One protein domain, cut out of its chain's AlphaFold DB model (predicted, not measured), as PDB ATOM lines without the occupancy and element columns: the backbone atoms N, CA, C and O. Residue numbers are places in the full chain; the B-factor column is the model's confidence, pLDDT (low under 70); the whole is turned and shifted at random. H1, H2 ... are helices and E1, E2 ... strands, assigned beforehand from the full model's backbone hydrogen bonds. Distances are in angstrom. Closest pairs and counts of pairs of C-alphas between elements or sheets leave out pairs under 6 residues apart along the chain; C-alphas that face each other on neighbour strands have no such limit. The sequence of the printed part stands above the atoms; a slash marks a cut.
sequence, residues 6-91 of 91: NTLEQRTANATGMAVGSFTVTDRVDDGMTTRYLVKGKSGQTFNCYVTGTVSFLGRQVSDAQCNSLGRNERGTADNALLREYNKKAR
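AT A GLANCE: This is residues 6 to 91 of the 91 residues of an uncharacterized protein of Candidatus Accumulibacter phosphatis (UniProt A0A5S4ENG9). A twisted antiparallel sheet forms a wall, with H1 over one face, the other face bare of named helices, and a tail ending in a second helix, H2, that sticks out away from the sheet with residues 77 to 91. Long strand E3 pairs with E2 and E5 over its first part and then runs on beyond them to make a hairpin with the short E4. The printed part has 86 residues with two named helices and five named strands in the order H1, E1, E2, E3, E4, E5, H2; the class is mixed, helices and strands. The sheet is branched at E3, and E1 to E4 form a meander, each strand the antiparallel neighbour of the one before. The whole is loose, with a radius of gyration of the C-alphas of 15.8 A, and flat, spanning 50 by 42 by 20 A.

HOW THE PARTS SIT: H1, residues 6 to 16, is on the sheet made by E1, residues 23 to 31, E2, residues 34 to 41, E3, residues 46 to 56, E4, residues 59 to 62, and E5, residues 66 to 69. Its height over the sheet is 7.9 A. It lies only just over E3, with 3 of its C-alphas falling on that strand, and runs slantwise to the strands, only just, at 58 degrees to E3 on the local plane. The closest C-alphas of H1 and E5 are those of Ala 15 and Cys 67, 6.0 A apart; those of H1 and E3 are Thr 16 and Phe 47, 7.7 A apart. H1 and E1 are near each other, with 8 pairs of C-alphas within 10 A. E1 and E2 form an antiparallel hairpin at 163 degrees, with N 26 and O 38 within hydrogen-bond range at 2.8 A. E1 bends by 55 degrees at residue 27. E3 lies on the other side of E2 from E1; E2 and E3 form an antiparallel hairpin at 153 degrees, with N 47 and O 39 at 2.7 A. The pairing of E3 is staggered. Its residues 47 to 50 pair with E5, antiparallel at 168 degrees, with N 48 and O 68 at 2.7 A; E2 and E5 lie on opposite sides of E3. Its residues 53 to 56 pair with E4 in an antiparallel hairpin at 162 degrees, with N 54 and O 61 at 2.9 A. E4 and E5 are apart. H2, residues 80 to 89, is not on the sheet and is apart from H1. In H1 and H2 every O i to N i+4 pair is within hydrogen-bond range.

IN THESE COORDINATES: H1 begins at C-alpha 6, (-18.083, 53.127, -43.470), and measures 15.2 A from first to last C-alpha. E1 measures 22.7 A and E2 22.2 A. E3, the longest strand, begins at C-alpha 46, (-23.445, 37.560, -32.622), and measures 31.8 A. E4 and E5 have four residues each, 9.7 A and 10.4 A long. H2 measures 14.6 A and ends at C-alpha 89, (-0.157, 10.893, -42.271).

THE WHOLE: The two C-alphas farthest apart are those of Asn 6 and Arg 91, 50.5 A. Without residues 77 to 91, which stand free, the body has 71 residues and spans 41 by 27 by 19 A. The printed part has no cut and ends at residue 91, the chain's last residue. No link is long: the four between successive strands are tight, and those from H1 to E1 and from E5 to H2 are short. The mean pLDDT of the printed part is 70.0, and residues 6 to 7, 53 to 65 and 71 to 91 are under 70.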
ATOM      1  N   ASN A   6     -17.544  53.686 -42.232       68.31
ATOM      2  CA  ASN A   6     -18.083  53.127 -43.470       68.31
ATOM      3  C   ASN A   6     -17.226  51.978 -44.051       68.31
ATOM      4  O   ASN A   6     -17.742  51.016 -44.611       68.31
ATOM      5  N   THR A   7     -15.900  52.060 -43.917       69.94
ATOM      6  CA  THR A   7     -14.960  51.020 -44.371       69.94
ATOM      7  C   THR A   7     -14.954  49.827 -43.424       69.94
ATOM      8  O   THR A   7     -14.817  48.689 -43.876       69.94
ATOM      9  N   LEU A   8     -15.110  50.074 -42.122       71.00
ATOM     10  CA  LEU A   8     -15.235  49.015 -41.127       71.00
ATOM     11  C   LEU A   8     -16.528  48.230 -41.368       71.00
ATOM     12  O   LEU A   8     -16.479  47.014 -41.519       71.00
ATOM     13  N   GLU A   9     -17.651  48.930 -41.536       77.50
ATOM     14  CA  GLU A   9     -18.948  48.319 -41.823       77.50
ATOM     15  C   GLU A   9     -18.936  47.508 -43.122       77.50
ATOM     16  O   GLU A   9     -19.416  46.380 -43.135       77.50
ATOM     17  N   GLN A  10     -18.343  48.021 -44.205       78.38
ATOM     18  CA  GLN A  10     -18.227  47.265 -45.458       78.38
ATOM     19  C   GLN A  10     -17.374  46.000 -45.313       78.38
ATOM     20  O   GLN A  10     -17.720  44.953 -45.863       78.38
ATOM     21  N   ARG A  11     -16.258  46.058 -44.579       75.56
ATOM     22  CA  ARG A  11     -15.409  44.880 -44.345       75.56
ATOM     23  C   ARG A  11     -16.100  43.860 -43.451       75.56
ATOM     24  O   ARG A  11     -16.069  42.674 -43.757       75.56
ATOM     25  N   THR A  12     -16.775  44.312 -42.398       76.44
ATOM     26  CA  THR A  12     -17.568  43.449 -41.519       76.44
ATOM     27  C   THR A  12     -18.741  42.819 -42.268       76.44
ATOM     28  O   THR A  12     -18.977  41.624 -42.116       76.44
ATOM     29  N   ALA A  13     -19.433  43.577 -43.120       80.94
ATOM     30  CA  ALA A  13     -20.503  43.072 -43.976       80.94
ATOM     31  C   ALA A  13     -20.008  41.941 -44.889       80.94
ATOM     32  O   ALA A  13     -20.603  40.868 -44.921       80.94
ATOM     33  N   ASN A  14     -18.863  42.138 -45.550       78.44
ATOM     34  CA  ASN A  14     -18.244  41.104 -46.383       78.44
ATOM     35  C   ASN A  14     -17.786  39.880 -45.571       78.44
ATOM     36  O   ASN A  14     -18.013  38.753 -45.994       78.44
ATOM     37  N   ALA A  15     -17.182  40.084 -44.397       75.38
ATOM     38  CA  ALA A  15     -16.667  38.999 -43.558       75.38
ATOM     39  C   ALA A  15     -17.771  38.167 -42.883       75.38
ATOM     40  O   ALA A  15     -17.577  36.988 -42.603       75.38
ATOM     41  N   THR A  16     -18.921  38.778 -42.595       75.44
ATOM     42  CA  THR A  16     -20.050  38.120 -41.915       75.44
ATOM     43  C   THR A  16     -21.170  37.692 -42.862       75.44
ATOM     44  O   THR A  16     -22.062  36.951 -42.454       75.44
ATOM     45  N   GLY A  17     -21.158  38.175 -44.108       78.88
ATOM     46  CA  GLY A  17     -22.266  38.028 -45.052       78.88
ATOM     47  C   GLY A  17     -23.508  38.854 -44.691       78.88
ATOM     48  O   GLY A  17     -24.568  38.648 -45.280       78.88
ATOM     49  N   MET A  18     -23.415  39.768 -43.718       79.19
ATOM     50  CA  MET A  18     -24.525  40.623 -43.293       79.19
ATOM     51  C   MET A  18     -24.560  41.933 -44.084       79.19
ATOM     52  O   MET A  18     -23.525  42.473 -44.460       79.19
ATOM     53  N   ALA A  19     -25.746  42.505 -44.293       81.06
ATOM     54  CA  ALA A  19     -25.864  43.818 -44.923       81.06
ATOM     55  C   ALA A  19     -25.326  44.935 -44.008       81.06
ATOM     56  O   ALA A  19     -25.526  44.910 -42.789       81.06
ATOM     57  N   VAL A  20     -24.694  45.954 -44.591       81.00
ATOM     58  CA  VAL A  20     -24.306  47.178 -43.870       81.00
ATOM     59  C   VAL A  20     -25.538  47.782 -43.173       81.00
ATOM     60  O   VAL A  20     -26.618  47.850 -43.758       81.00
ATOM     61  N   GLY A  21     -25.410  48.145 -41.892       82.62
ATOM     62  CA  GLY A  21     -26.519  48.656 -41.069       82.62
ATOM     63  C   GLY A  21     -27.508  47.597 -40.545       82.62
ATOM     64  O   GLY A  21     -28.475  47.931 -39.845       82.62
ATOM     65  N   SER A  22     -27.292  46.310 -40.847       83.12
ATOM     66  CA  SER A  22     -28.062  45.189 -40.273       83.12
ATOM     67  C   SER A  22     -27.435  44.587 -39.006       83.12
ATOM     68  O   SER A  22     -28.013  43.687 -38.395       83.12
ATOM     69  N   PHE A  23     -26.296  45.127 -38.573       85.81
ATOM     70  CA  PHE A  23     -25.570  44.738 -37.370       85.81
ATOM     71  C   PHE A  23     -25.079  45.963 -36.591       85.81
ATOM     72  O   PHE A  23     -24.980  47.057 -37.140       85.81
ATOM     73  N   THR A  24     -24.762  45.771 -35.314       86.31
ATOM     74  CA  THR A  24     -24.135  46.768 -34.443       86.31
ATOM     75  C   THR A  24     -22.796  46.256 -33.935       86.31
ATOM     76  O   THR A  24     -22.672  45.090 -33.568       86.31
ATOM     77  N   VAL A  25     -21.786  47.124 -33.911       83.81
ATOM     78  CA  VAL A  25     -20.473  46.802 -33.344       83.81
ATOM     79  C   VAL A  25     -20.470  47.155 -31.857       83.81
ATOM     80  O   VAL A  25     -20.839  48.269 -31.489       83.81
ATOM     81  N   THR A  26     -20.067  46.221 -31.000       84.12
ATOM     82  CA  THR A  26     -19.946  46.406 -29.546       84.12
ATOM     83  C   THR A  26     -18.614  45.854 -29.045       84.12
ATOM     84  O   THR A  26     -17.898  45.181 -29.784       84.12
ATOM     85  N   ASP A  27     -18.257  46.163 -27.796       84.00
ATOM     86  CA  ASP A  27     -17.113  45.543 -27.105       84.00
ATOM     87  C   ASP A  27     -15.793  45.647 -27.883       84.00
ATOM     88  O   ASP A  27     -15.005  44.704 -27.970       84.00
ATOM     89  N   ARG A  28     -15.567  46.814 -28.493       84.62
ATOM     90  CA  ARG A  28     -14.326  47.106 -29.199       84.62
ATOM     91  C   ARG A  28     -13.177  47.205 -28.196       84.62
ATOM     92  O   ARG A  28     -13.197  48.045 -27.301       84.62
ATOM     93  N   VAL A  29     -12.159  46.380 -28.400       83.69
ATOM     94  CA  VAL A  29     -10.924  46.346 -27.622       83.69
ATOM     95  C   VAL A  29      -9.751  46.488 -28.579       83.69
ATOM     96  O   VAL A  29      -9.454  45.582 -29.359       83.69
ATOM     97  N   ASP A  30      -9.083  47.633 -28.513       80.75
ATOM     98  CA  ASP A  30      -7.853  47.896 -29.250       80.75
ATOM     99  C   ASP A  30      -6.646  47.420 -28.416       80.75
ATOM    100  O   ASP A  30      -6.334  47.978 -27.367       80.75
ATOM    101  N   ASP A  31      -5.975  46.369 -28.879       78.25
ATOM    102  CA  ASP A  31      -4.806  45.727 -28.270       78.25
ATOM    103  C   ASP A  31      -3.575  45.911 -29.174       78.25
ATOM    104  O   ASP A  31      -3.166  45.030 -29.942       78.25
ATOM    105  N   GLY A  32      -3.036  47.133 -29.154       78.06
ATOM    106  CA  GLY A  32      -1.854  47.537 -29.917       78.06
ATOM    107  C   GLY A  32      -2.057  47.450 -31.430       78.06
ATOM    108  O   GLY A  32      -2.533  48.390 -32.062       78.06
ATOM    109  N   MET A  33      -1.651  46.320 -32.012       75.31
ATOM    110  CA  MET A  33      -1.803  46.014 -33.439       75.31
ATOM    111  C   MET A  33      -3.087  45.244 -33.755       75.31
ATOM    112  O   MET A  33      -3.424  45.095 -34.921       75.31
ATOM    113  N   THR A  34      -3.815  44.752 -32.756       77.56
ATOM    114  CA  THR A  34      -5.035  43.968 -32.970       77.56
ATOM    115  C   THR A  34      -6.235  44.702 -32.403       77.56
ATOM    116  O   THR A  34      -6.260  45.000 -31.218       77.56
ATOM    117  N   THR A  35      -7.268  44.932 -33.201       81.44
ATOM    118  CA  THR A  35      -8.558  45.430 -32.714       81.44
ATOM    119  C   THR A  35      -9.557  44.290 -32.734       81.44
ATOM    120  O   THR A  35      -9.888  43.769 -33.798       81.44
ATOM    121  N   ARG A  36     -10.054  43.907 -31.561       83.81
ATOM    122  CA  ARG A  36     -11.145  42.938 -31.404       83.81
ATOM    123  C   ARG A  36     -12.453  43.687 -31.219       83.81
ATOM    124  O   ARG A  36     -12.457  44.760 -30.627       83.81
ATOM    125  N   TYR A  37     -13.546  43.150 -31.729       85.69
ATOM    126  CA  TYR A  37     -14.867  43.747 -31.603       85.69
ATOM    127  C   TYR A  37     -15.948  42.686 -31.794       85.69
ATOM    128  O   TYR A  37     -15.794  41.738 -32.564       85.69
ATOM    129  N   LEU A  38     -17.065  42.852 -31.102       86.31
ATOM    130  CA  LEU A  38     -18.247  42.030 -31.292       86.31
ATOM    131  C   LEU A  38     -19.176  42.684 -32.304       86.31
ATOM    132  O   LEU A  38     -19.293  43.902 -32.382       86.31
ATOM    133  N   VAL A  39     -19.850  41.858 -33.090       87.06
ATOM    134  CA  VAL A  39     -20.822  42.292 -34.085       87.06
ATOM    135  C   VAL A  39     -22.131  41.591 -33.787       87.06
ATOM    136  O   VAL A  39     -22.211  40.368 -33.845       87.06
ATOM    137  N   LYS A  40     -23.172  42.354 -33.475       87.12
ATOM    138  CA  LYS A  40     -24.498  41.836 -33.160       87.12
ATOM    139  C   LYS A  40     -25.464  42.168 -34.288       87.12
ATOM    140  O   LYS A  40     -25.850  43.315 -34.480       87.12
ATOM    141  N   GLY A  41     -25.857  41.158 -35.051       84.88
ATOM    142  CA  GLY A  41     -26.900  41.261 -36.062       84.88
ATOM    143  C   GLY A  41     -28.271  41.510 -35.430       84.88
ATOM    144  O   GLY A  41     -28.586  40.981 -34.361       84.88
ATOM    145  N   LYS A  42     -29.130  42.262 -36.126       82.31
ATOM    146  CA  LYS A  42     -30.533  42.487 -35.721       82.31
ATOM    147  C   LYS A  42     -31.328  41.182 -35.594       82.31
ATOM    148  O   LYS A  42     -32.245  41.102 -34.787       82.31
ATOM    149  N   SER A  43     -30.923  40.148 -36.329       76.94
ATOM    150  CA  SER A  43     -31.489  38.795 -36.276       76.94
ATOM    151  C   SER A  43     -31.091  37.995 -35.022       76.94
ATOM    152  O   SER A  43     -31.446  36.826 -34.910       76.94
ATOM    153  N   GLY A  44     -30.328  38.584 -34.091       78.38
ATOM    154  CA  GLY A  44     -29.876  37.926 -32.857       78.38
ATOM    155  C   GLY A  44     -28.599  37.091 -33.006       78.38
ATOM    156  O   GLY A  44     -28.187  36.428 -32.058       78.38
ATOM    157  N   GLN A  45     -27.962  37.123 -34.177       82.31
ATOM    158  CA  GLN A  45     -26.661  36.498 -34.408       82.31
ATOM    159  C   GLN A  45     -25.561  37.398 -33.848       82.31
ATOM    160  O   GLN A  45     -25.541  38.593 -34.133       82.31
ATOM    161  N   THR A  46     -24.631  36.834 -33.088       84.88
ATOM    162  CA  THR A  46     -23.445  37.560 -32.622       84.88
ATOM    163  C   THR A  46     -22.219  36.961 -33.292       84.88
ATOM    164  O   THR A  46     -22.140  35.743 -33.431       84.88
ATOM    165  N   PHE A  47     -21.265  37.792 -33.686       83.12
ATOM    166  CA  PHE A  47     -19.983  37.395 -34.249       83.12
ATOM    167  C   PHE A  47     -18.859  38.044 -33.448       83.12
ATOM    168  O   PHE A  47     -18.956  39.205 -33.061       83.12
ATOM    169  N   ASN A  48     -17.797  37.291 -33.190       85.56
ATOM    170  CA  ASN A  48     -16.550  37.810 -32.662       85.56
ATOM    171  C   ASN A  48     -15.616  38.109 -33.828       85.56
ATOM    172  O   ASN A  48     -15.184  37.182 -34.517       85.56
ATOM    173  N   CYS A  49     -15.320  39.382 -34.048       83.19
ATOM    174  CA  CYS A  49     -14.455  39.829 -35.121       83.19
ATOM    175  C   CYS A  49     -13.152  40.401 -34.570       83.19
ATOM    176  O   CYS A  49     -13.110  41.022 -33.510       83.19
ATOM    177  N   TYR A  50     -12.069  40.224 -35.311       80.75
ATOM    178  CA  TYR A  50     -10.831  40.935 -35.042       80.75
ATOM    179  C   TYR A  50     -10.160  41.355 -36.342       80.75
ATOM    180  O   TYR A  50     -10.275  40.698 -37.377       80.75
ATOM    181  N   VAL A  51      -9.474  42.489 -36.285       76.44
ATOM    182  CA  VAL A  51      -8.594  42.974 -37.343       76.44
ATOM    183  C   VAL A  51      -7.201  43.105 -36.764       76.44
ATOM    184  O   VAL A  51      -7.013  43.682 -35.694       76.44
ATOM    185  N   THR A  52      -6.220  42.584 -37.481       71.94
ATOM    186  CA  THR A  52      -4.815  42.809 -37.154       71.94
ATOM    187  C   THR A  52      -4.292  43.871 -38.110       71.94
ATOM    188  O   THR A  52      -4.241  43.667 -39.320       71.94
ATOM    189  N   GLY A  53      -3.948  45.036 -37.580       62.19
ATOM    190  CA  GLY A  53      -3.164  46.033 -38.286       62.19
ATOM    191  C   GLY A  53      -1.692  45.643 -38.256       62.19
ATOM    192  O   GLY A  53      -1.121  45.443 -37.189       62.19
ATOM    193  N   THR A  54      -1.052  45.567 -39.414       50.31
ATOM    194  CA  THR A  54       0.405  45.474 -39.509       50.31
ATOM    195  C   THR A  54       0.964  46.865 -39.794       50.31
ATOM    196  O   THR A  54       0.494  47.598 -40.670       50.31
ATOM    197  N   VAL A  55       1.960  47.280 -39.010       46.75
ATOM    198  CA  VAL A  55       2.690  48.527 -39.258       46.75
ATOM    199  C   VAL A  55       3.911  48.164 -40.097       46.75
ATOM    200  O   VAL A  55       4.879  47.614 -39.582       46.75
ATOM    201  N   SER A  56       3.844  48.399 -41.405       44.91
ATOM    202  CA  SER A  56       4.961  48.165 -42.326       44.91
ATOM    203  C   SER A  56       5.641  49.490 -42.688       44.91
ATOM    204  O   SER A  56       5.042  50.558 -42.572       44.91
ATOM    205  N   PHE A  57       6.880  49.432 -43.189       39.44
ATOM    206  CA  PHE A  57       7.647  50.610 -43.641       39.44
ATOM    207  C   PHE A  57       6.941  51.411 -44.759       39.44
ATOM    208  O   PHE A  57       7.217  52.589 -44.952       39.44
ATOM    209  N   LEU A  58       6.004  50.772 -45.473       49.41
ATOM    210  CA  LEU A  58       5.193  51.350 -46.554       49.41
ATOM    211  C   LEU A  58       3.827  51.896 -46.086       49.41
ATOM    212  O   LEU A  58       3.028  52.337 -46.909       49.41
ATOM    213  N   GLY A  59       3.539  51.876 -44.780       47.50
ATOM    214  CA  GLY A  59       2.292  52.377 -44.199       47.50
ATOM    215  C   GLY A  59       1.543  51.340 -43.359       47.50
ATOM    216  O   GLY A  59       1.929  50.176 -43.253       47.50
ATOM    217  N   ARG A  60       0.447  51.783 -42.730       53.38
ATOM    218  CA  ARG A  60      -0.450  50.912 -41.956       53.38
ATOM    219  C   ARG A  60      -1.258  50.052 -42.930       53.38
ATOM    220  O   ARG A  60      -2.080  50.587 -43.671       53.38
ATOM    221  N   GLN A  61      -1.023  48.745 -42.939       51.81
ATOM    222  CA  GLN A  61      -1.848  47.785 -43.668       51.81
ATOM    223  C   GLN A  61      -2.851  47.180 -42.686       51.81
ATOM    224  O   GLN A  61      -2.493  46.740 -41.596       51.81
ATOM    225  N   VAL A  62      -4.132  47.221 -43.043       55.34
ATOM    226  CA  VAL A  62      -5.200  46.604 -42.248       55.34
ATOM    227  C   VAL A  62      -5.538  45.288 -42.924       55.34
ATOM    228  O   VAL A  62      -6.088  45.307 -44.032       55.34
ATOM    229  N   SER A  63      -5.190  44.172 -42.279       62.38
ATOM    230  CA  SER A  63      -5.562  42.836 -42.752       62.38
ATOM    231  C   SER A  63      -7.083  42.702 -42.872       62.38
ATOM    232  O   SER A  63      -7.846  43.493 -42.302       62.38
ATOM    233  N   ASP A  64      -7.537  41.712 -43.638       63.56
ATOM    234  CA  ASP A  64      -8.957  41.373 -43.716       63.56
ATOM    235  C   ASP A  64      -9.538  41.100 -42.321       63.56
ATOM    236  O   ASP A  64      -8.859  40.604 -41.419       63.56
ATOM    237  N   ALA A  65     -10.797  41.494 -42.119       65.50
ATOM    238  CA  ALA A  65     -11.483  41.275 -40.856       65.50
ATOM    239  C   ALA A  65     -11.843  39.797 -40.721       65.50
ATOM    240  O   ALA A  65     -12.599  39.267 -41.534       65.50
ATOM    241  N   GLN A  66     -11.338  39.141 -39.678       77.31
ATOM    242  CA  GLN A  66     -11.692  37.759 -39.390       77.31
ATOM    243  C   GLN A  66     -12.856  37.741 -38.405       77.31
ATOM    244  O   GLN A  66     -12.708  38.195 -37.272       77.31
ATOM    245  N   CYS A  67     -14.001  37.206 -38.826       80.38
ATOM    246  CA  CYS A  67     -15.210  37.116 -38.012       80.38
ATOM    247  C   CYS A  67     -15.613  35.658 -37.774       80.38
ATOM    248  O   CYS A  67     -15.709  34.880 -38.717       80.38
ATOM    249  N   ASN A  68     -15.883  35.304 -36.517       81.44
ATOM    250  CA  ASN A  68     -16.354  33.983 -36.097       81.44
ATOM    251  C   ASN A  68     -17.748  34.091 -35.480       81.44
ATOM    252  O   ASN A  68     -17.976  34.965 -34.646       81.44
ATOM    253  N   SER A  69     -18.682  33.210 -35.844       77.94
ATOM    254  CA  SER A  69     -20.027  33.219 -35.262       77.94
ATOM    255  C   SER A  69     -19.988  32.756 -33.792       77.94
ATOM    256  O   SER A  69     -19.356  31.764 -33.436       77.94
ATOM    257  N   LEU A  70     -20.641  33.504 -32.900       74.31
ATOM    258  CA  LEU A  70     -20.771  33.199 -31.468       74.31
ATOM    259  C   LEU A  70     -22.105  32.499 -31.137       74.31
ATOM    260  O   LEU A  70     -22.387  32.212 -29.976       74.31
ATOM    261  N   GLY A  71     -22.943  32.219 -32.141       59.50
ATOM    262  CA  GLY A  71     -24.308  31.718 -31.967       59.50
ATOM    263  C   GLY A  71     -24.548  30.371 -32.645       59.50
ATOM    264  O   GLY A  71     -24.765  30.326 -33.850       59.50
ATOM    265  N   ARG A  72     -24.625  29.319 -31.813       46.69
ATOM    266  CA  ARG A  72     -24.714  27.869 -32.096       46.69
ATOM    267  C   ARG A  72     -23.396  27.196 -32.458       46.69
ATOM    268  O   ARG A  72     -23.170  26.885 -33.612       46.69
ATOM    269  N   ASN A  73     -22.630  26.826 -31.429       45.09
ATOM    270  CA  ASN A  73     -21.795  25.617 -31.429       45.09
ATOM    271  C   ASN A  73     -21.045  25.326 -32.739       45.09
ATOM    272  O   ASN A  73     -20.964  24.170 -33.155       45.09
ATOM    273  N   GLU A  74     -20.436  26.332 -33.355       48.38
ATOM    274  CA  GLU A  74     -19.456  26.096 -34.405       48.38
ATOM    275  C   GLU A  74     -18.133  25.791 -33.708       48.38
ATOM    276  O   GLU A  74     -17.169  26.550 -33.726       48.38
ATOM    277  N   ARG A  75     -18.114  24.632 -33.035       44.84
ATOM    278  CA  ARG A  75     -16.881  23.886 -32.811       44.84
ATOM    279  C   ARG A  75     -16.155  23.846 -34.152       44.84
ATOM    280  O   ARG A  75     -16.604  23.151 -35.058       44.84
ATOM    281  N   GLY A  76     -15.068  24.604 -34.254       43.84
ATOM    282  CA  GLY A  76     -13.930  24.389 -35.145       43.84
ATOM    283  C   GLY A  76     -14.186  23.568 -36.409       43.84
ATOM    284  O   GLY A  76     -13.547  22.534 -36.588       43.84
ATOM    285  N   THR A  77     -15.076  24.014 -37.298       49.94
ATOM    286  CA  THR A  77     -15.245  23.351 -38.606       49.94
ATOM    287  C   THR A  77     -14.215  23.851 -39.629       49.94
ATOM    288  O   THR A  77     -13.977  23.179 -40.626       49.94
ATOM    289  N   ALA A  78     -13.492  24.939 -39.331       49.28
ATOM    290  CA  ALA A  78     -12.363  25.416 -40.138       49.28
ATOM    291  C   ALA A  78     -10.964  25.089 -39.564       49.28
ATOM    292  O   ALA A  78      -9.975  25.460 -40.181       49.28
ATOM    293  N   ASP A  79     -10.858  24.380 -38.430       47.69
ATOM    294  CA  ASP A  79      -9.552  24.038 -37.820       47.69
ATOM    295  C   ASP A  79      -9.317  22.519 -37.670       47.69
ATOM    296  O   ASP A  79      -8.190  22.034 -37.744       47.69
ATOM    297  N   ASN A  80     -10.376  21.701 -37.578       53.38
ATOM    298  CA  ASN A  80     -10.208  20.251 -37.404       53.38
ATOM    299  C   ASN A  80      -9.982  19.449 -38.697       53.38
ATOM    300  O   ASN A  80      -9.644  18.267 -38.619       53.38
ATOM    301  N   ALA A  81     -10.168  20.037 -39.885       57.62
ATOM    302  CA  ALA A  81      -9.892  19.338 -41.145       57.62
ATOM    303  C   ALA A  81      -8.377  19.166 -41.369       57.62
ATOM    304  O   ALA A  81      -7.922  18.065 -41.679       57.62
ATOM    305  N   LEU A  82      -7.597  20.218 -41.091       59.69
ATOM    306  CA  LEU A  82      -6.135  20.201 -41.203       59.69
ATOM    307  C   LEU A  82      -5.485  19.310 -40.129       59.69
ATOM    308  O   LEU A  82      -4.599  18.514 -40.444       59.69
ATOM    309  N   LEU A  83      -5.971  19.354 -38.881       60.62
ATOM    310  CA  LEU A  83      -5.486  18.479 -37.798       60.62
ATOM    311  C   LEU A  83      -5.772  16.989 -38.065       60.62
ATOM    312  O   LEU A  83      -4.952  16.126 -37.739       60.62
ATOM    313  N   ARG A  84      -6.913  16.663 -38.688       61.25
ATOM    314  CA  ARG A  84      -7.250  15.283 -39.076       61.25
ATOM    315  C   ARG A  84      -6.370  14.755 -40.205       61.25
ATOM    316  O   ARG A  84      -5.961  13.596 -40.138       61.25
ATOM    317  N   GLU A  85      -6.061  15.569 -41.216       61.84
ATOM    318  CA  GLU A  85      -5.122  15.169 -42.273       61.84
ATOM    319  C   GLU A  85      -3.702  14.965 -41.738       61.84
ATOM    320  O   GLU A  85      -3.059  13.973 -42.092       61.84
ATOM    321  N   TYR A  86      -3.236  15.841 -40.843       63.75
ATOM    322  CA  TYR A  86      -1.925  15.699 -40.207       63.75
ATOM    323  C   TYR A  86      -1.809  14.380 -39.422       63.75
ATOM    324  O   TYR A  86      -0.882  13.603 -39.648       63.75
ATOM    325  N   ASN A  87      -2.797  14.056 -38.581       66.50
ATOM    326  CA  ASN A  87      -2.778  12.826 -37.778       66.50
ATOM    327  C   ASN A  87      -2.953  11.540 -38.604       66.50
ATOM    328  O   ASN A  87      -2.546  10.469 -38.155       66.50
ATOM    329  N   LYS A  88      -3.540  11.616 -39.805       68.38
ATOM    330  CA  LYS A  88      -3.668  10.459 -40.704       68.38
ATOM    331  C   LYS A  88      -2.351  10.118 -41.408       68.38
ATOM    332  O   LYS A  88      -2.122   8.951 -41.689       68.38
ATOM    333  N   LYS A  89      -1.492  11.109 -41.679       60.44
ATOM    334  CA  LYS A  89      -0.157  10.893 -42.271       60.44
ATOM    335  C   LYS A  89       0.897  10.424 -41.259       60.44
ATOM    336  O   LYS A  89       1.983  10.034 -41.667       60.44
ATOM    337  N   ALA A  90       0.583  10.466 -39.963       59.66
ATOM    338  CA  ALA A  90       1.456  10.018 -38.879       59.66
ATOM    339  C   ALA A  90       1.264   8.531 -38.497       59.66
ATOM    340  O   ALA A  90       1.753   8.105 -37.450       59.66
ATOM    341  N   ARG A  91       0.541   7.750 -39.312       50.34
ATOM    342  CA  ARG A  91       0.413   6.291 -39.190       50.34
ATOM    343  C   ARG A  91       0.882   5.594 -40.453       50.34
ATOM    344  O   ARG A  91       0.531   6.089 -41.545       50.34
TER     345      ARG A  91